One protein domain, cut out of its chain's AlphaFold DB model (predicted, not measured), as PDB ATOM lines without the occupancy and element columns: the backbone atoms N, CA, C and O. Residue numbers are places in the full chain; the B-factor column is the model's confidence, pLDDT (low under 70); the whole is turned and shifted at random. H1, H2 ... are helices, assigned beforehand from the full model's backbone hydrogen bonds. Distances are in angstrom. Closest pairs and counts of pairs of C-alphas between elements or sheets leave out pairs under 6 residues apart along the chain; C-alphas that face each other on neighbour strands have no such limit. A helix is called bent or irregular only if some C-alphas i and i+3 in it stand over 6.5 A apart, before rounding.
ATOM      1  N   ALA A 211     -12.681 -14.497  25.674       96.50
ATOM      2  CA  ALA A 211     -12.366 -13.507  26.706       96.50
ATOM      3  C   ALA A 211     -13.580 -13.201  27.601       96.50
ATOM      4  O   ALA A 211     -13.436 -13.065  28.814       96.50
ATOM      5  N   LYS A 212     -14.782 -13.137  27.015       96.75
ATOM      6  CA  LYS A 212     -16.035 -12.881  27.738       96.75
ATOM      7  C   LYS A 212     -16.404 -14.050  28.648       96.75
ATOM      8  O   LYS A 212     -16.761 -13.817  29.800       96.75
ATOM      9  N   GLN A 213     -16.258 -15.288  28.175       97.88
ATOM     10  CA  GLN A 213     -16.476 -16.491  28.987       97.88
ATOM     11  C   GLN A 213     -15.449 -16.599  30.122       97.88
ATOM     12  O   GLN A 213     -15.825 -16.834  31.270       97.88
ATOM     13  N   ALA A 214     -14.170 -16.336  29.831       98.44
ATOM     14  CA  ALA A 214     -13.106 -16.337  30.830       98.44
ATOM     15  C   ALA A 214     -13.369 -15.322  31.945       98.44
ATOM     16  O   ALA A 214     -13.351 -15.675  33.122       98.44
ATOM     17  N   PHE A 215     -13.677 -14.075  31.585       98.50
ATOM     18  CA  PHE A 215     -13.954 -13.039  32.574       98.50
ATOM     19  C   PHE A 215     -15.251 -13.310  33.340       98.50
ATOM     20  O   PHE A 215     -15.307 -13.075  34.543       98.50
ATOM     21  N   LYS A 216     -16.262 -13.906  32.696       98.44
ATOM     22  CA  LYS A 216     -17.459 -14.381  33.399       98.44
ATOM     23  C   LYS A 216     -17.104 -15.425  34.467       98.44
ATOM     24  O   LYS A 216     -17.633 -15.338  35.565       98.44
ATOM     25  N   ALA A 217     -16.168 -16.343  34.212       98.75
ATOM     26  CA  ALA A 217     -15.736 -17.320  35.220       98.75
ATOM     27  C   ALA A 217     -15.022 -16.641  36.404       98.75
ATOM     28  O   ALA A 217     -15.244 -17.002  37.557       98.75
ATOM     29  N   VAL A 218     -14.224 -15.602  36.136       98.69
ATOM     30  CA  VAL A 218     -13.605 -14.756  37.176       98.69
ATOM     31  C   VAL A 218     -14.660 -14.044  38.026       98.69
ATOM     32  O   VAL A 218     -14.535 -13.970  39.248       98.69
ATOM     33  N   VAL A 219     -15.714 -13.537  37.388       98.62
ATOM     34  CA  VAL A 219     -16.849 -12.913  38.070       98.62
ATOM     35  C   VAL A 219     -17.570 -13.917  38.967       98.62
ATOM     36  O   VAL A 219     -17.784 -13.623  40.142       98.62
ATOM     37  N   GLU A 220     -17.871 -15.117  38.460       98.56
ATOM     38  CA  GLU A 220     -18.466 -16.204  39.247       98.56
ATOM     39  C   GLU A 220     -17.597 -16.581  40.454       98.56
ATOM     40  O   GLU A 220     -18.120 -16.697  41.564       98.56
ATOM     41  N   LEU A 221     -16.276 -16.705  40.267       97.81
ATOM     42  CA  LEU A 221     -15.313 -16.962  41.342       97.81
ATOM     43  C   LEU A 221     -15.321 -15.880  42.423       97.81
ATOM     44  O   LEU A 221     -15.106 -16.192  43.587       97.81
ATOM     45  N   CYS A 222     -15.540 -14.618  42.068       98.19
ATOM     46  CA  CYS A 222     -15.510 -13.529  43.040       98.19
ATOM     47  C   CYS A 222     -16.848 -13.351  43.769       98.19
ATOM     48  O   CYS A 222     -16.864 -13.072  44.969       98.19
ATOM     49  N   ARG A 223     -17.974 -13.503  43.057       97.62
ATOM     50  CA  ARG A 223     -19.314 -13.166  43.570       97.62
ATOM     51  C   ARG A 223     -20.046 -14.324  44.247       97.62
ATOM     52  O   ARG A 223     -20.969 -14.083  45.017       97.62
ATOM     53  N   THR A 224     -19.684 -15.570  43.949       98.00
ATOM     54  CA  THR A 224     -20.436 -16.736  44.434       98.00
ATOM     55  C   THR A 224     -19.875 -17.218  45.774       98.00
ATOM     56  O   THR A 224     -18.714 -17.624  45.816       98.00
ATOM     57  N   PRO A 225     -20.652 -17.214  46.874       97.25
ATOM     58  CA  PRO A 225     -20.136 -17.560  48.202       97.25
ATOM     59  C   PRO A 225     -19.829 -19.054  48.361       97.25
ATOM     60  O   PRO A 225     -18.909 -19.429  49.085       97.25
ATOM     61  N   THR A 226     -20.574 -19.922  47.673       97.69
ATOM     62  CA  THR A 226     -20.425 -21.377  47.783       97.69
ATOM     63  C   THR A 226     -20.573 -22.064  46.437       97.69
ATOM     64  O   THR A 226     -21.502 -21.759  45.691       97.69
ATOM     65  N   PHE A 227     -19.746 -23.073  46.180       96.69
ATOM     66  CA  PHE A 227     -19.885 -23.971  45.037       96.69
ATOM     67  C   PHE A 227     -20.095 -25.404  45.517       96.69
ATOM     68  O   PHE A 227     -19.284 -25.931  46.280       96.69
ATOM     69  N   ARG A 228     -21.174 -26.051  45.054       92.69
ATOM     70  CA  ARG A 228     -21.555 -27.426  45.444       92.69
ATOM     71  C   ARG A 228     -21.597 -27.620  46.975       92.69
ATOM     72  O   ARG A 228     -21.105 -28.612  47.494       92.69
ATOM     73  N   GLY A 229     -22.143 -26.637  47.697       93.88
ATOM     74  CA  GLY A 229     -22.264 -26.666  49.164       93.88
ATOM     75  C   GLY A 229     -20.972 -26.375  49.938       93.88
ATOM     76  O   GLY A 229     -20.989 -26.394  51.164       93.88
ATOM     77  N   VAL A 230     -19.863 -26.078  49.252       94.81
ATOM     78  CA  VAL A 230     -18.568 -25.774  49.876       94.81
ATOM     79  C   VAL A 230     -18.245 -24.291  49.722       94.81
ATOM     80  O   VAL A 230     -18.452 -23.720  48.649       94.81
ATOM     81  N   SER A 231     -17.728 -23.666  50.785       96.31
ATOM     82  CA  SER A 231     -17.291 -22.263  50.771       96.31
ATOM     83  C   SER A 231     -16.257 -22.021  49.675       96.31
ATOM     84  O   SER A 231     -15.251 -22.723  49.597       96.31
ATOM     85  N   ASN A 232     -16.493 -21.008  48.849       96.19
ATOM     86  CA  ASN A 232     -15.582 -20.614  47.788       96.19
ATOM     87  C   ASN A 232     -14.417 -19.777  48.363       96.19
ATOM     88  O   ASN A 232     -14.665 -18.689  48.884       96.19
ATOM     89  N   PRO A 233     -13.150 -20.215  48.242       95.44
ATOM     90  CA  PRO A 233     -11.991 -19.480  48.755       95.44
ATOM     91  C   PRO A 233     -11.732 -18.167  48.001       95.44
ATOM     92  O   PRO A 233     -11.060 -17.278  48.527       95.44
ATOM     93  N   PHE A 234     -12.265 -18.023  46.784       96.75
ATOM     94  CA  PHE A 234     -12.123 -16.828  45.953       96.75
ATOM     95  C   PHE A 234     -13.239 -15.798  46.166       96.75
ATOM     96  O   PHE A 234     -13.146 -14.693  45.625       96.75
ATOM     97  N   PHE A 235     -14.263 -16.120  46.968       97.06
ATOM     98  CA  PHE A 235     -15.353 -15.195  47.262       97.06
ATOM     99  C   PHE A 235     -14.799 -13.912  47.885       97.06
ATOM    100  O   PHE A 235     -14.117 -13.952  48.908       97.06
ATOM    101  N   ASN A 236     -15.069 -12.774  47.241       96.88
ATOM    102  CA  ASN A 236     -14.532 -11.461  47.603       96.88
ATOM    103  C   ASN A 236     -12.988 -11.358  47.636       96.88
ATOM    104  O   ASN A 236     -12.454 -10.402  48.193       96.88
ATOM    105  N   ASN A 237     -12.266 -12.313  47.039       96.00
ATOM    106  CA  ASN A 237     -10.801 -12.414  47.099       96.00
ATOM    107  C   ASN A 237     -10.117 -12.354  45.725       96.00
ATOM    108  O   ASN A 237      -8.891 -12.422  45.645       96.00
ATOM    109  N   VAL A 238     -10.874 -12.200  44.639       97.44
ATOM    110  CA  VAL A 238     -10.317 -11.748  43.356       97.44
ATOM    111  C   VAL A 238     -10.383 -10.229  43.330       97.44
ATOM    112  O   VAL A 238     -11.450  -9.659  43.529       97.44
ATOM    113  N   GLN A 239      -9.269  -9.550  43.078       97.94
ATOM    114  CA  GLN A 239      -9.229  -8.094  43.143       97.94
ATOM    115  C   GLN A 239      -9.939  -7.465  41.931       97.94
ATOM    116  O   GLN A 239      -9.447  -7.539  40.805       97.94
ATOM    117  N   PHE A 240     -11.081  -6.821  42.188       97.81
ATOM    118  CA  PHE A 240     -11.818  -5.969  41.234       97.81
ATOM    119  C   PHE A 240     -11.690  -4.468  41.542       97.81
ATOM    120  O   PHE A 240     -11.916  -3.633  40.669       97.81
ATOM    121  N   ASN A 241     -11.341  -4.122  42.784       96.94
ATOM    122  CA  ASN A 241     -11.188  -2.744  43.250       96.94
ATOM    123  C   ASN A 241      -9.693  -2.446  43.421       96.94
ATOM    124  O   ASN A 241      -9.049  -3.059  44.269       96.94
ATOM    125  N   GLU A 242      -9.131  -1.524  42.638       94.94
ATOM    126  CA  GLU A 242      -7.699  -1.181  42.718       94.94
ATOM    127  C   GLU A 242      -7.329  -0.589  44.089       94.94
ATOM    128  O   GLU A 242      -6.211  -0.760  44.568       94.94
ATOM    129  N   HIS A 243      -8.280   0.067  44.760       94.44
ATOM    130  CA  HIS A 243      -8.051   0.751  46.036       94.44
ATOM    131  C   HIS A 243      -8.129  -0.167  47.255       94.44
ATOM    132  O   HIS A 243      -7.827   0.265  48.367       94.44
ATOM    133  N   ARG A 244      -8.525  -1.425  47.054       94.25
ATOM    134  CA  ARG A 244      -8.653  -2.417  48.113       94.25
ATOM    135  C   ARG A 244      -7.852  -3.661  47.728       94.25
ATOM    136  O   ARG A 244      -8.155  -4.268  46.708       94.25
ATOM    137  N   PRO A 245      -6.820  -4.053  48.486       92.69
ATOM    138  CA  PRO A 245      -6.110  -5.289  48.196       92.69
ATOM    139  C   PRO A 245      -7.009  -6.496  48.484       92.69
ATOM    140  O   PRO A 245      -7.766  -6.503  49.459       92.69
ATOM    141  N   ALA A 246      -6.889  -7.533  47.656       91.38
ATOM    142  CA  ALA A 246      -7.487  -8.825  47.952       91.38
ATOM    143  C   ALA A 246      -6.759  -9.493  49.130       91.38
ATOM    144  O   ALA A 246      -5.526  -9.484  49.186       91.38
ATOM    145  N   ASN A 247      -7.521 -10.110  50.035       87.44
ATOM    146  CA  ASN A 247      -7.007 -10.789  51.227       87.44
ATOM    147  C   ASN A 247      -7.482 -12.252  51.243       87.44
ATOM    148  O   ASN A 247      -8.458 -12.558  51.928       87.44
ATOM    149  N   PRO A 248      -6.819 -13.154  50.495       85.44
ATOM    150  CA  PRO A 248      -7.254 -14.541  50.347       85.44
ATOM    151  C   PRO A 248      -7.501 -15.222  51.695       85.44
ATOM    152  O   PRO A 248      -6.630 -15.205  52.567       85.44
ATOM    153  N   THR A 249      -8.665 -15.859  51.849       77.44
ATOM    154  CA  THR A 249      -9.135 -16.442  53.120       77.44
ATOM    155  C   THR A 249      -8.138 -17.411  53.756       77.44
ATOM    156  O   THR A 249      -7.988 -17.421  54.975       77.44
ATOM    157  N   TYR A 250      -7.429 -18.198  52.945       81.69
ATOM    158  CA  TYR A 250      -6.439 -19.171  53.417       81.69
ATOM    159  C   TYR A 250      -4.993 -18.746  53.112       81.69
ATOM    160  O   TYR A 250      -4.082 -19.570  53.070       81.69
ATOM    161  N   GLY A 251      -4.773 -17.452  52.859       80.06
ATOM    162  CA  GLY A 251      -3.525 -16.966  52.283       80.06
ATOM    163  C   GLY A 251      -3.309 -17.489  50.859       80.06
ATOM    164  O   GLY A 251      -4.186 -18.089  50.229       80.06
ATOM    165  N   GLY A 252      -2.124 -17.248  50.307       86.44
ATOM    166  CA  GLY A 252      -1.806 -17.762  48.983       86.44
ATOM    167  C   GLY A 252      -2.389 -16.932  47.834       86.44
ATOM    168  O   GLY A 252      -2.054 -15.761  47.668       86.44
ATOM    169  N   PHE A 253      -3.195 -17.582  47.000       92.62
ATOM    170  CA  PHE A 253      -3.570 -17.136  45.658       92.62
ATOM    171  C   PHE A 253      -4.285 -15.781  45.711       92.62
ATOM    172  O   PHE A 253      -5.443 -15.703  46.110       92.62
ATOM    173  N   SER A 254      -3.592 -14.724  45.288       91.38
ATOM    174  CA  SER A 254      -4.133 -13.369  45.179       91.38
ATOM    175  C   SER A 254      -4.033 -12.930  43.727       91.38
ATOM    176  O   SER A 254      -2.938 -12.694  43.213       91.38
ATOM    177  N   PHE A 255      -5.176 -12.875  43.048       95.56
ATOM    178  CA  PHE A 255      -5.238 -12.496  41.643       95.56
ATOM    179  C   PHE A 255      -5.990 -11.192  41.455       95.56
ATOM    180  O   PHE A 255      -7.063 -10.979  42.021       95.56
ATOM    181  N   LYS A 256      -5.465 -10.371  40.550       97.75
ATOM    182  CA  LYS A 256      -6.231  -9.320  39.891       97.75
ATOM    183  C   LYS A 256      -7.190  -9.927  38.862       97.75
ATOM    184  O   LYS A 256      -6.851 -10.924  38.219       97.75
ATOM    185  N   CYS A 257      -8.375  -9.337  38.692       98.06
ATOM    186  CA  CYS A 257      -9.399  -9.881  37.794       98.06
ATOM    187  C   CYS A 257      -8.939  -9.956  36.327       98.06
ATOM    188  O   CYS A 257      -9.221 -10.945  35.652       98.06
ATOM    189  N   ASN A 258      -8.168  -8.971  35.858       97.50
ATOM    190  CA  ASN A 258      -7.593  -8.960  34.511       97.50
ATOM    191  C   ASN A 258      -6.578 -10.100  34.308       97.50
ATOM    192  O   ASN A 258      -6.666 -10.845  33.336       97.50
ATOM    193  N   ALA A 259      -5.663 -10.295  35.262       97.44
ATOM    194  CA  ALA A 259      -4.627 -11.319  35.198       97.44
ATOM    195  C   ALA A 259      -5.226 -12.732  35.202       97.44
ATOM    196  O   ALA A 259      -4.845 -13.565  34.379       97.44
ATOM    197  N   LEU A 260      -6.203 -12.996  36.080       98.19
ATOM    198  CA  LEU A 260      -6.894 -14.287  36.107       98.19
ATOM    199  C   LEU A 260      -7.759 -14.498  34.857       98.19
ATOM    200  O   LEU A 260      -7.788 -15.600  34.312       98.19
ATOM    201  N   GLY A 261      -8.415 -13.443  34.364       98.19
ATOM    202  CA  GLY A 261      -9.197 -13.484  33.131       98.19
ATOM    203  C   GLY A 261      -8.340 -13.837  31.915       98.19
ATOM    204  O   GLY A 261      -8.710 -14.712  31.133       98.19
ATOM    205  N   ASP A 262      -7.162 -13.228  31.790       97.69
ATOM    206  CA  ASP A 262      -6.208 -13.529  30.722       97.69
ATOM    207  C   ASP A 262      -5.615 -14.938  30.856       97.69
ATOM    208  O   ASP A 262      -5.447 -15.628  29.845       97.69
ATOM    209  N   LEU A 263      -5.345 -15.397  32.085       98.06
ATOM    210  CA  LEU A 263      -4.871 -16.757  32.356       98.06
ATOM    211  C   LEU A 263      -5.903 -17.801  31.897       98.06
ATOM    212  O   LEU A 263      -5.567 -18.687  31.111       98.06
ATOM    213  N   ILE A 264      -7.164 -17.657  32.317       98.62
ATOM    214  CA  ILE A 264      -8.262 -18.558  31.934       98.62
ATOM    215  C   ILE A 264      -8.523 -18.486  30.425       98.62
ATOM    216  O   ILE A 264      -8.669 -19.511  29.762       98.62
ATOM    217  N   SER A 265      -8.542 -17.284  29.850       97.62
ATOM    218  CA  SER A 265      -8.752 -17.089  28.413       97.62
ATOM    219  C   SER A 265      -7.682 -17.815  27.596       97.62
ATOM    220  O   SER A 265      -8.003 -18.557  26.670       97.62
ATOM    221  N   ARG A 266      -6.401 -17.651  27.948       97.00
ATOM    222  CA  ARG A 266      -5.271 -18.238  27.212       97.00
ATOM    223  C   ARG A 266      -5.172 -19.755  27.363       97.00
ATOM    224  O   ARG A 266      -4.804 -20.418  26.399       97.00
ATOM    225  N   HIS A 267      -5.450 -20.280  28.553       97.56
ATOM    226  CA  HIS A 267      -5.195 -21.683  28.896       97.56
ATOM    227  C   HIS A 267      -6.448 -22.562  28.933       97.56
ATOM    228  O   HIS A 267      -6.338 -23.752  29.207       97.56
ATOM    229  N   TYR A 268      -7.624 -21.999  28.652       97.94
ATOM    230  CA  TYR A 268      -8.872 -22.750  28.600       97.94
ATOM    231  C   TYR A 268      -9.724 -22.351  27.397       97.94
ATOM    232  O   TYR A 268      -9.735 -23.070  26.409       97.94
ATOM    233  N   TYR A 269     -10.395 -21.193  27.424       97.62
ATOM    234  CA  TYR A 269     -11.420 -20.860  26.421       97.62
ATOM    235  C   TYR A 269     -10.893 -20.577  25.001       97.62
ATOM    236  O   TYR A 269     -11.670 -20.658  24.057       97.62
ATOM    237  N   ASN A 270      -9.607 -20.248  24.820       96.12
ATOM    238  CA  ASN A 270      -8.995 -20.135  23.483       96.12
ATOM    239  C   ASN A 270      -8.394 -21.449  22.966       96.12
ATOM    240  O   ASN A 270      -7.867 -21.474  21.853       96.12
ATOM    241  N   LEU A 271      -8.413 -22.518  23.762       95.69
ATOM    242  CA  LEU A 271      -7.890 -23.813  23.349       95.69
ATOM    243  C   LEU A 271      -9.034 -24.699  22.839       95.69
ATOM    244  O   LEU A 271     -10.130 -24.653  23.392       95.69
ATOM    245  N   PRO A 272      -8.806 -25.506  21.793       93.75
ATOM    246  CA  PRO A 272      -9.826 -26.412  21.284       93.75
ATOM    247  C   PRO A 272     -10.097 -27.544  22.282       93.75
ATOM    248  O   PRO A 272      -9.161 -28.124  22.834       93.75
ATOM    249  N   VAL A 273     -11.368 -27.912  22.453       90.12
ATOM    250  CA  VAL A 273     -11.760 -29.128  23.184       90.12
ATOM    251  C   VAL A 273     -11.903 -30.284  22.203       90.12
ATOM    252  O   VAL A 273     -12.460 -30.110  21.120       90.12
ATOM    253  N   GLN A 274     -11.405 -31.466  22.571       79.62
ATOM    254  CA  GLN A 274     -11.456 -32.650  21.703       79.62
ATOM    255  C   GLN A 274     -12.623 -33.588  22.029       79.62
ATOM    256  O   GLN A 274     -13.232 -34.143  21.118       79.62
ATOM    257  N   HIS A 275     -12.929 -33.784  23.317       81.06
ATOM    258  CA  HIS A 275     -13.813 -34.869  23.773       81.06
ATOM    259  C   HIS A 275     -15.119 -34.404  24.426       81.06
ATOM    260  O   HIS A 275     -16.033 -35.205  24.597       81.06
ATOM    261  N   HIS A 276     -15.222 -33.131  24.798       89.69
ATOM    262  CA  HIS A 276     -16.390 -32.563  25.468       89.69
ATOM    263  C   HIS A 276     -16.573 -31.087  25.077       89.69
ATOM    264  O   HIS A 276     -15.865 -30.568  24.218       89.69
ATOM    265  N   SER A 277     -17.541 -30.399  25.678       93.31
ATOM    266  CA  SER A 277     -17.676 -28.943  25.567       93.31
ATOM    267  C   SER A 277     -16.866 -28.246  26.656       93.31
ATOM    268  O   SER A 277     -16.617 -28.822  27.716       93.31
ATOM    269  N   HIS A 278     -16.496 -26.983  26.441       97.12
ATOM    270  CA  HIS A 278     -16.014 -26.163  27.553       97.12
ATOM    271  C   HIS A 278     -17.058 -26.153  28.673       97.12
ATOM    272  O   HIS A 278     -18.260 -26.065  28.404       97.12
ATOM    273  N   LEU A 279     -16.588 -26.197  29.916       97.69
ATOM    274  CA  LEU A 279     -17.423 -25.920  31.073       97.69
ATOM    275  C   LEU A 279     -17.992 -24.514  30.951       97.69
ATOM    276  O   LEU A 279     -17.302 -23.573  30.522       97.69
ATOM    277  N   ASN A 280     -19.250 -24.359  31.352       97.44
ATOM    278  CA  ASN A 280     -19.796 -23.019  31.456       97.44
ATOM    279  C   ASN A 280     -19.039 -22.239  32.558       97.44
ATOM    280  O   ASN A 280     -18.411 -22.841  33.432       97.44
ATOM    281  N   PRO A 281     -19.071 -20.898  32.546       98.38
ATOM    282  CA  PRO A 281     -18.276 -20.099  33.478       98.38
ATOM    283  C   PRO A 281     -18.488 -20.405  34.966       98.38
ATOM    284  O   PRO A 281     -17.539 -20.323  35.742       98.38
ATOM    285  N   SER A 282     -19.709 -20.773  35.370       98.00
ATOM    286  CA  SER A 282     -20.021 -21.108  36.766       98.00
ATOM    287  C   SER A 282     -19.463 -22.481  37.150       98.00
ATOM    288  O   SER A 282     -18.893 -22.645  38.226       98.00
ATOM    289  N   GLU A 283     -19.538 -23.455  36.240       98.00
ATOM    290  CA  GLU A 283     -18.923 -24.774  36.415       98.00
ATOM    291  C   GLU A 283     -17.399 -24.692  36.479       98.00
ATOM    292  O   GLU A 283     -16.795 -25.327  37.341       98.00
ATOM    293  N   LEU A 284     -16.774 -23.884  35.617       98.62
ATOM    294  CA  LEU A 284     -15.327 -23.673  35.647       98.62
ATOM    295  C   LEU A 284     -14.888 -22.975  36.942       98.62
ATOM    296  O   LEU A 284     -13.876 -23.347  37.534       98.62
ATOM    297  N   ALA A 285     -15.655 -21.990  37.414       98.56
ATOM    298  CA  ALA A 285     -15.409 -21.347  38.700       98.56
ATOM    299  C   ALA A 285     -15.509 -22.343  39.869       98.56
ATOM    300  O   ALA A 285     -14.636 -22.367  40.740       98.56
ATOM    301  N   ALA A 286     -16.524 -23.212  39.862       98.06
ATOM    302  CA  ALA A 286     -16.655 -24.284  40.845       98.06
ATOM    303  C   ALA A 286     -15.450 -25.237  40.813       98.06
ATOM    304  O   ALA A 286     -14.908 -25.572  41.864       98.06
ATOM    305  N   GLU A 287     -15.003 -25.615  39.616       98.12
ATOM    306  CA  GLU A 287     -13.861 -26.504  39.402       98.12
ATOM    307  C   GLU A 287     -12.560 -25.931  39.986       98.12
ATOM    308  O   GLU A 287     -11.859 -26.605  40.743       98.12
ATOM    309  N   LEU A 288     -12.271 -24.656  39.705       98.19
ATOM    310  CA  LEU A 288     -11.100 -23.950  40.235       98.19
ATOM    311  C   LEU A 288     -11.155 -23.804  41.764       98.19
ATOM    312  O   LEU A 288     -10.143 -23.992  42.444       98.19
ATOM    313  N   SER A 289     -12.339 -23.510  42.311       97.19
ATOM    314  CA  SER A 289     -12.580 -23.458  43.757       97.19
ATOM    315  C   SER A 289     -12.293 -24.811  44.422       97.19
ATOM    316  O   SER A 289     -11.524 -24.881  45.383       97.19
ATOM    317  N   HIS A 290     -12.837 -25.910  43.889       97.00
ATOM    318  CA  HIS A 290     -12.627 -27.249  44.454       97.00
ATOM    319  C   HIS A 290     -11.175 -27.707  44.356       97.00
ATOM    320  O   HIS A 290     -10.656 -28.262  45.326       97.00
ATOM    321  N   ALA A 291     -10.496 -27.420  43.243       98.00
ATOM    322  CA  ALA A 291      -9.077 -27.724  43.093       98.00
ATOM    323  C   ALA A 291      -8.215 -26.978  44.122       98.00
ATOM    324  O   ALA A 291      -7.331 -27.579  44.737       98.00
ATOM    325  N   TYR A 292      -8.495 -25.692  44.365       97.06
ATOM    326  CA  TYR A 292      -7.808 -24.913  45.397       97.06
ATOM    327  C   TYR A 292      -8.016 -25.516  46.791       97.06
ATOM    328  O   TYR A 292      -7.058 -25.683  47.545       97.06
ATOM    329  N   ILE A 293      -9.259 -25.855  47.148       96.25
ATOM    330  CA  ILE A 293      -9.578 -26.406  48.474       96.25
ATOM    331  C   ILE A 293      -8.849 -27.734  48.680       96.25
ATOM    332  O   ILE A 293      -8.227 -27.941  49.722       96.25
ATOM    333  N   ALA A 294      -8.869 -28.607  47.671       97.44
ATOM    334  CA  ALA A 294      -8.146 -29.868  47.708       97.44
ATOM    335  C   ALA A 294      -6.631 -29.655  47.840       97.44
ATOM    336  O   ALA A 294      -5.986 -30.357  48.621       97.44
ATOM    337  N   LEU A 295      -6.061 -28.664  47.142       97.81
ATOM    338  CA  LEU A 295      -4.653 -28.297  47.281       97.81
ATOM    339  C   LEU A 295      -4.329 -27.865  48.709       97.81
ATOM    340  O   LEU A 295      -3.398 -28.400  49.308       97.81
ATOM    341  N   HIS A 296      -5.122 -26.958  49.278       96.25
ATOM    342  CA  HIS A 296      -4.942 -26.484  50.646       96.25
ATOM    343  C   HIS A 296      -5.037 -27.627  51.670       96.25
ATOM    344  O   HIS A 296      -4.228 -27.711  52.588       96.25
ATOM    345  N   GLN A 297      -5.980 -28.554  51.494       95.75
ATOM    346  CA  GLN A 297      -6.141 -29.718  52.374       95.75
ATOM    347  C   GLN A 297      -5.037 -30.774  52.223       95.75
ATOM    348  O   GLN A 297      -4.876 -31.615  53.108       95.75
ATOM    349  N   THR A 298      -4.318 -30.778  51.098       96.75
ATOM    350  CA  THR A 298      -3.314 -31.804  50.785       96.75
ATOM    351  C   THR A 298      -1.898 -31.325  51.079       96.75
ATOM    352  O   THR A 298      -1.082 -32.106  51.560       96.75
ATOM    353  N   VAL A 299      -1.585 -30.056  50.809       95.38
ATOM    354  CA  VAL A 299      -0.262 -29.477  51.067       95.38
ATOM    355  C   VAL A 299      -0.041 -29.334  52.573       95.38
ATOM    356  O   VAL A 299      -0.825 -28.689  53.263       95.38
ATOM    357  N   GLY A 300       1.045 -29.921  53.079       88.00
ATOM    358  CA  GLY A 300       1.516 -29.703  54.450       88.00
ATOM    359  C   GLY A 300       2.264 -28.372  54.613       88.00
ATOM    360  O   GLY A 300       2.652 -27.751  53.630       88.00
ATOM    361  N   ASN A 301       2.478 -27.949  55.865       89.50
ATOM    362  CA  ASN A 301       3.211 -26.730  56.253       89.50
ATOM    363  C   ASN A 301       2.918 -25.496  55.366       89.50
ATOM    364  O   ASN A 301       3.770 -25.020  54.613       89.50
ATOM    365  N   HIS A 302       1.701 -24.953  55.467       93.69
ATOM    366  CA  HIS A 302       1.270 -23.825  54.633       93.69
ATOM    367  C   HIS A 302       2.178 -22.601  54.739       93.69
ATOM    368  O   HIS A 302       2.436 -21.968  53.718       93.69
ATOM    369  N   ALA A 303       2.703 -22.311  55.933       91.69
ATOM    370  CA  ALA A 303       3.450 -21.090  56.229       91.69
ATOM    371  C   ALA A 303       4.711 -20.904  55.370       91.69
ATOM    372  O   ALA A 303       5.018 -19.767  55.006       91.69
ATOM    373  N   SER A 304       5.410 -21.992  55.018       92.81
ATOM    374  CA  SER A 304       6.600 -21.943  54.153       92.81
ATOM    375  C   SER A 304       6.372 -22.493  52.741       92.81
ATOM    376  O   SER A 304       7.297 -22.510  51.931       92.81
ATOM    377  N   SER A 305       5.144 -22.900  52.406       95.69
ATOM    378  CA  SER A 305       4.823 -23.438  51.081       95.69
ATOM    379  C   SER A 305       4.815 -22.361  49.986       95.69
ATOM    380  O   SER A 305       4.360 -21.237  50.204       95.69
ATOM    381  N   VAL A 306       5.198 -22.732  48.760       95.81
ATOM    382  CA  VAL A 306       5.085 -21.843  47.583       95.81
ATOM    383  C   VAL A 306       3.663 -21.415  47.237       95.81
ATOM    384  O   VAL A 306       3.470 -20.391  46.582       95.81
ATOM    385  N   PHE A 307       2.666 -22.184  47.672       96.25
ATOM    386  CA  PHE A 307       1.262 -21.933  47.369       96.25
ATOM    387  C   PHE A 307       0.612 -20.974  48.365       96.25
ATOM    388  O   PHE A 307      -0.046 -20.025  47.938       96.25
ATOM    389  N   PHE A 308       0.814 -21.201  49.667       95.38
ATOM    390  CA  PHE A 308       0.064 -20.542  50.747       95.38
ATOM    391  C   PHE A 308       0.932 -19.743  51.722       95.38
ATOM    392  O   PHE A 308       0.393 -19.043  52.578       95.38
ATOM    393  N   GLY A 309       2.259 -19.827  51.597       92.00
ATOM    394  CA  GLY A 309       3.177 -19.082  52.446       92.00
ATOM    395  C   GLY A 309       3.057 -17.573  52.252       92.00
ATOM    396  O   GLY A 309       2.338 -17.079  51.379       92.00
ATOM    397  N   LYS A 310       3.795 -16.822  53.068       89.00
ATOM    398  CA  LYS A 310       3.995 -15.378  52.866       89.00
ATOM    399  C   LYS A 310       5.277 -15.135  52.064       89.00
ATOM    400  O   LYS A 310       6.135 -16.020  52.021       89.00
ATOM    401  N   PRO A 311       5.450 -13.960  51.435       86.19
ATOM    402  CA  PRO A 311       6.748 -13.572  50.896       86.19
ATOM    403  C   PRO A 311       7.853 -13.722  51.964       86.19
ATOM    404  O   PRO A 311       7.624 -13.325  53.109       86.19
ATOM    405  N   PRO A 312       9.026 -14.293  51.627       87.44
ATOM    406  CA  PRO A 312       9.476 -14.668  50.280       87.44
ATOM    407  C   PRO A 312       9.134 -16.107  49.846       87.44
ATOM    408  O   PRO A 312       9.423 -16.469  48.710       87.44
ATOM    409  N   SER A 313       8.553 -16.938  50.715       90.62
ATOM    410  CA  SER A 313       8.261 -18.351  50.415       90.62
ATOM    411  C   SER A 313       7.217 -18.517  49.312       90.62
ATOM    412  O   SER A 313       7.311 -19.428  48.492       90.62
ATOM    413  N   GLN A 314       6.230 -17.625  49.282       91.94
ATOM    414  CA  GLN A 314       5.165 -17.617  48.287       91.94
ATOM    415  C   GLN A 314       5.695 -17.376  46.866       91.94
ATOM    416  O   GLN A 314       6.449 -16.432  46.639       91.94
ATOM    417  N   GLN A 315       5.232 -18.159  45.886       93.81
ATOM    418  CA  GLN A 315       5.618 -17.978  44.484       93.81
ATOM    419  C   GLN A 315       4.397 -17.939  43.563       93.81
ATOM    420  O   GLN A 315       3.779 -18.966  43.280       93.81
ATOM    421  N   THR A 316       4.107 -16.758  43.008       93.69
ATOM    422  CA  THR A 316       3.028 -16.555  42.024       93.69
ATOM    423  C   THR A 316       3.162 -17.488  40.818       93.69
ATOM    424  O   THR A 316       2.158 -17.975  40.314       93.69
ATOM    425  N   ILE A 317       4.394 -17.815  40.402       96.00
ATOM    426  CA  ILE A 317       4.657 -18.768  39.310       96.00
ATOM    427  C   ILE A 317       3.999 -20.129  39.580       96.00
ATOM    428  O   ILE A 317       3.368 -20.693  38.690       96.00
ATOM    429  N   MET A 318       4.129 -20.648  40.803       97.25
ATOM    430  CA  MET A 318       3.576 -21.952  41.175       97.25
ATOM    431  C   MET A 318       2.055 -21.902  41.308       97.25
ATOM    432  O   MET A 318       1.378 -22.835  40.885       97.25
ATOM    433  N   GLN A 319       1.511 -20.804  41.838       96.75
ATOM    434  CA  GLN A 319       0.064 -20.588  41.912       96.75
ATOM    435  C   GLN A 319      -0.568 -20.542  40.511       96.75
ATOM    436  O   GLN A 319      -1.523 -21.266  40.247       96.75
ATOM    437  N   GLU A 320      -0.001 -19.750  39.592       97.44
ATOM    438  CA  GLU A 320      -0.440 -19.680  38.192       97.44
ATOM    439  C   GLU A 320      -0.331 -21.045  37.507       97.44
ATOM    440  O   GLU A 320      -1.282 -21.489  36.867       97.44
ATOM    441  N   ALA A 321       0.797 -21.739  37.670       98.25
ATOM    442  CA  ALA A 321       1.013 -23.049  37.068       98.25
ATOM    443  C   ALA A 321       0.027 -24.111  37.584       98.25
ATOM    444  O   ALA A 321      -0.437 -24.937  36.801       98.25
ATOM    445  N   PHE A 322      -0.343 -24.061  38.868       98.50
ATOM    446  CA  PHE A 322      -1.379 -24.935  39.419       98.50
ATOM    447  C   PHE A 322      -2.740 -24.667  38.777       98.50
ATOM    448  O   PHE A 322      -3.378 -25.609  38.313       98.50
ATOM    449  N   ILE A 323      -3.154 -23.397  38.672       98.44
ATOM    450  CA  ILE A 323      -4.394 -23.039  37.969       98.44
ATOM    451  C   ILE A 323      -4.348 -23.528  36.520       98.44
ATOM    452  O   ILE A 323      -5.311 -24.134  36.063       98.44
ATOM    453  N   VAL A 324      -3.236 -23.334  35.804       98.50
ATOM    454  CA  VAL A 324      -3.111 -23.807  34.417       98.50
ATOM    455  C   VAL A 324      -3.248 -25.324  34.317       98.50
ATOM    456  O   VAL A 324      -3.958 -25.796  33.435       98.50
ATOM    457  N   GLY A 325      -2.638 -26.095  35.217       98.38
ATOM    458  CA  GLY A 325      -2.791 -27.550  35.187       98.38
ATOM    459  C   GLY A 325      -4.217 -28.017  35.510       98.38
ATOM    460  O   GLY A 325      -4.700 -28.968  34.897       98.38
ATOM    461  N   VAL A 326      -4.935 -27.310  36.390       98.56
ATOM    462  CA  VAL A 326      -6.370 -27.544  36.642       98.56
ATOM    463  C   VAL A 326      -7.201 -27.238  35.393       98.56
ATOM    464  O   VAL A 326      -8.034 -28.051  34.998       98.56
ATOM    465  N   LEU A 327      -6.944 -26.105  34.729       98.44
ATOM    466  CA  LEU A 327      -7.611 -25.734  33.478       98.44
ATOM    467  C   LEU A 327      -7.358 -26.766  32.375       98.44
ATOM    468  O   LEU A 327      -8.299 -27.184  31.707       98.44
ATOM    469  N   ALA A 328      -6.111 -27.210  32.208       97.25
ATOM    470  CA  ALA A 328      -5.756 -28.226  31.226       97.25
ATOM    471  C   ALA A 328      -6.472 -29.548  31.515       97.25
ATOM    472  O   ALA A 328      -7.098 -30.118  30.626       97.25
ATOM    473  N   ARG A 329      -6.482 -30.004  32.772       96.69
ATOM    474  CA  ARG A 329      -7.240 -31.199  33.157       96.69
ATOM    475  C   ARG A 329      -8.729 -31.057  32.833       96.69
ATOM    476  O   ARG A 329      -9.295 -31.961  32.222       96.69
ATOM    477  N   ALA A 330      -9.332 -29.922  33.184       96.75
ATOM    478  CA  ALA A 330     -10.731 -29.637  32.887       96.75
ATOM    479  C   ALA A 330     -11.023 -29.537  31.380       96.75
ATOM    480  O   ALA A 330     -12.166 -29.715  30.969       96.75
ATOM    481  N   LEU A 331     -10.013 -29.227  30.559       95.75
ATOM    482  CA  LEU A 331     -10.100 -29.174  29.097       95.75
ATOM    483  C   LEU A 331     -10.015 -30.568  28.457       95.75
ATOM    484  O   LEU A 331     -10.554 -30.765  27.373       95.75
ATOM    485  N   PHE A 332      -9.325 -31.514  29.100       94.62
ATOM    486  CA  PHE A 332      -9.182 -32.887  28.607       94.62
ATOM    487  C   PHE A 332     -10.296 -33.824  29.092       94.62
ATOM    488  O   PHE A 332     -10.747 -34.677  28.327       94.62
ATOM    489  N   TYR A 333     -10.722 -33.686  30.351       94.62
ATOM    490  CA  TYR A 333     -11.609 -34.650  31.014       94.62
ATOM    491  C   TYR A 333     -12.923 -34.055  31.536       94.62
ATOM    492  O   TYR A 333     -13.747 -34.792  32.075       94.62
ATOM    493  N   GLY A 334     -13.138 -32.745  31.405       94.31
ATOM    494  CA  GLY A 334     -14.265 -32.062  32.036       94.31
ATOM    495  C   GLY A 334     -14.111 -31.963  33.565       94.31
ATOM    496  O   GLY A 334     -12.986 -31.878  34.063       94.31
ATOM    497  N   PRO A 335     -15.214 -31.937  34.337       93.88
ATOM    498  CA  PRO A 335     -15.154 -31.778  35.789       93.88
ATOM    499  C   PRO A 335     -14.439 -32.947  36.473       93.88
ATOM    500  O   PRO A 335     -14.698 -34.115  36.180       93.88
ATOM    501  N   THR A 336     -13.591 -32.650  37.451       92.12
ATOM    502  CA  THR A 336     -12.900 -33.653  38.262       92.12
ATOM    503  C   THR A 336     -13.705 -33.955  39.518       92.12
ATOM    504  O   THR A 336     -13.966 -33.075  40.336       92.12
ATOM    505  N   ALA A 337     -14.064 -35.227  39.697       86.88
ATOM    506  CA  ALA A 337     -14.858 -35.667  40.842       86.88
ATOM    507  C   ALA A 337     -14.120 -35.513  42.185       86.88
ATOM    508  O   ALA A 337     -14.731 -35.112  43.172       86.88
ATOM    509  N   ASP A 338     -12.817 -35.818  42.225       94.19
ATOM    510  CA  ASP A 338     -12.024 -35.782  43.457       94.19
ATOM    511  C   ASP A 338     -10.580 -35.312  43.209       94.19
ATOM    512  O   ASP A 338      -9.675 -36.090  42.892       94.19
ATOM    513  N   TYR A 339     -10.354 -34.008  43.389       97.50
ATOM    514  CA  TYR A 339      -9.009 -33.433  43.348       97.50
ATOM    515  C   TYR A 339      -8.115 -33.919  44.485       97.50
ATOM    516  O   TYR A 339      -6.900 -33.961  44.317       97.50
ATOM    517  N   ARG A 340      -8.663 -34.289  45.645       96.56
ATOM    518  CA  ARG A 340      -7.842 -34.710  46.781       96.56
ATOM    519  C   ARG A 340      -7.159 -36.035  46.475       96.56
ATOM    520  O   ARG A 340      -5.944 -36.131  46.633       96.56
ATOM    521  N   SER A 341      -7.911 -37.012  45.969       96.88
ATOM    522  CA  SER A 341      -7.352 -38.295  45.524       96.88
ATOM    523  C   SER A 341      -6.315 -38.109  44.410       96.88
ATOM    524  O   SER A 341      -5.241 -38.710  44.460       96.88
ATOM    525  N   LEU A 342      -6.580 -37.216  43.448       97.69
ATOM    526  CA  LEU A 342      -5.622 -36.865  42.393       97.69
ATOM    527  C   LEU A 342      -4.308 -36.311  42.967       97.69
ATOM    528  O   LEU A 342      -3.226 -36.792  42.635       97.69
ATOM    529  N   LEU A 343      -4.385 -35.315  43.849       98.19
ATOM    530  CA  LEU A 343      -3.200 -34.694  44.446       98.19
ATOM    531  C   LEU A 343      -2.444 -35.661  45.366       98.19
ATOM    532  O   LEU A 343      -1.214 -35.602  45.439       98.19
ATOM    533  N   GLN A 344      -3.152 -36.586  46.017       96.00
ATOM    534  CA  GLN A 344      -2.546 -37.656  46.806       96.00
ATOM    535  C   GLN A 344      -1.777 -38.663  45.948       96.00
ATOM    536  O   GLN A 344      -0.673 -39.056  46.335       96.00
ATOM    537  N   ALA A 345      -2.312 -39.038  44.781       95.25
ATOM    538  CA  ALA A 345      -1.619 -39.879  43.804       95.25
ATOM    539  C   ALA A 345      -0.348 -39.195  43.267       95.25
ATOM    540  O   ALA A 345       0.688 -39.836  43.088       95.25
ATOM    541  N   LEU A 346      -0.393 -37.868  43.121       96.94
ATOM    542  CA  LEU A 346       0.755 -37.020  42.786       96.94
ATOM    543  C   LEU A 346       1.653 -36.687  43.993       96.94
ATOM    544  O   LEU A 346       2.598 -35.907  43.870       96.94
ATOM    545  N   LYS A 347       1.384 -37.283  45.162       96.56
ATOM    546  CA  LYS A 347       2.157 -37.147  46.404       96.56
ATOM    547  C   LYS A 347       2.324 -35.706  46.903       96.56
ATOM    548  O   LYS A 347       3.332 -35.401  47.548       96.56
ATOM    549  N   PHE A 348       1.363 -34.811  46.665       97.31
ATOM    550  CA  PHE A 348       1.434 -33.419  47.142       97.31
ATOM    551  C   PHE A 348       1.626 -33.317  48.663       97.31
ATOM    552  O   PHE A 348       2.369 -32.454  49.120       97.31
ATOM    553  N   GLN A 349       1.024 -34.225  49.429       95.50
ATOM    554  CA  GLN A 349       1.115 -34.331  50.887       95.50
ATOM    555  C   GLN A 349       2.502 -34.732  51.399       95.50
ATOM    556  O   GLN A 349       2.877 -34.365  52.505       95.50
ATOM    557  N   ASN A 350       3.272 -35.458  50.584       93.56
ATOM    558  CA  ASN A 350       4.626 -35.910  50.918       93.56
ATOM    559  C   ASN A 350       5.708 -35.059  50.232       93.56
ATOM    560  O   ASN A 350       6.897 -35.338  50.366       93.56
ATOM    561  N   THR A 351       5.305 -34.056  49.451       96.25
ATOM    562  CA  THR A 351       6.220 -33.172  48.732       96.25
ATOM    563  C   THR A 351       6.602 -32.003  49.630       96.25
ATOM    564  O   THR A 351       5.736 -31.333  50.191       96.25
ATOM    565  N   ASN A 352       7.901 -31.721  49.742       95.31
ATOM    566  CA  ASN A 352       8.356 -30.507  50.406       95.31
ATOM    567  C   ASN A 352       8.158 -29.294  49.479       95.31
ATOM    568  O   ASN A 352       8.937 -29.076  48.551       95.31
ATOM    569  N   TRP A 353       7.111 -28.514  49.748       96.69
ATOM    570  CA  TRP A 353       6.776 -27.292  49.010       96.69
ATOM    571  C   TRP A 353       7.491 -26.038  49.527       96.69
ATOM    572  O   TRP A 353       7.189 -24.941  49.059       96.69
ATOM    573  N   ASP A 354       8.430 -26.184  50.462       94.69
ATOM    574  CA  ASP A 354       9.351 -25.125  50.862       94.69
ATOM    575  C   ASP A 354      10.435 -24.978  49.787       94.69
ATOM    576  O   ASP A 354      11.393 -25.753  49.701       94.69
ATOM    577  N   PHE A 355      10.246 -24.008  48.892       95.19
ATOM    578  CA  PHE A 355      11.190 -23.736  47.810       95.19
ATOM    579  C   PHE A 355      12.268 -22.731  48.230       95.19
ATOM    580  O   PHE A 355      12.709 -21.919  47.423       95.19
ATOM    581  N   SER A 356      12.746 -22.804  49.472       93.19
ATOM    582  CA  SER A 356      13.904 -22.033  49.962       93.19
ATOM    583  C   SER A 356      15.178 -22.200  49.119       93.19
ATOM    584  O   SER A 356      16.088 -21.382  49.203       93.19
ATOM    585  N   TRP A 357      15.241 -23.226  48.268       93.44
ATOM    586  CA  TRP A 357      16.309 -23.445  47.288       93.44
ATOM    587  C   TRP A 357      16.201 -22.570  46.025       93.44
ATOM    588  O   TRP A 357      17.151 -22.515  45.243       93.44
TER     589      TRP A 357
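This is residues 211 to 357 of the 509 residues of an uncharacterized protein of Streptomyces sp. KM273126 (UniProt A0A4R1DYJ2). Steeply crossed helices make the core: H3 and H4 cross near the middle, and H1 and H2, themselves crossed, pack on them, H1 on the first half of H3 and H2 on H4. Short H5 packs on the later half of H3, and three long stretches have no named element: residues 224 to 256, with loops on one side of the helices, and residues 299 to 315 and 346 to 357, near one end of the domain. The printed part has 147 residues, with five named helices, H1 to H5 in chain order, and no named strand; the class is all helix, though the helices hold only 69 residues, under half. The whole is compact, with a radius of gyration of the C-alphas of 14.7 A, and rounded, spanning 41 by 39 by 30 A.

H1, residues 211 to 223, begins at C-alpha 211 (-12.366, -13.507, 26.706) and is 18.2 A long. H2, residues 257 to 269, measures 15.9 A and is only just irregular: C-alphas 266 and 269 are 6.7 A apart. H3, residues 281 to 298, and H4, residues 316 to 333, each measure 25.7 A. H5, residues 339 to 345, measures 9.8 A and ends at C-alpha 345 (-1.619, -39.879, 43.804).

The hub H3 touches H1 with residues 281 to 289 alone, the C-alphas of Ala 217 and Pro 281 closest at 4.1 A, at a steep tilt of 56 degrees. H1 touches H2, closest at C-alphas 215 and 261, 4.8 A. H2 touches H4 with residues 263 to 268 alone, closest at C-alphas 268 and 327, 5.9 A, at 35.1 degrees, only just steep. H3 touches H4, closest at C-alphas 288 and 326, 6.9 A, and H5, closest at C-alphas 294 and 340, 4.9 A. H2 and H3 are apart. Every O i to N i+4 pair is within hydrogen-bond range in H1, H3, H4 and H5; in H2, 8 of 9.

The C-alphas of His 243 and His 275, the two farthest apart, are 42.4 A apart. The links H1 to H2, H2 to H3 and H3 to H4 are long; H4 to H5 is tight. The printed part has no cut, and no printed residue has pLDDT under 70.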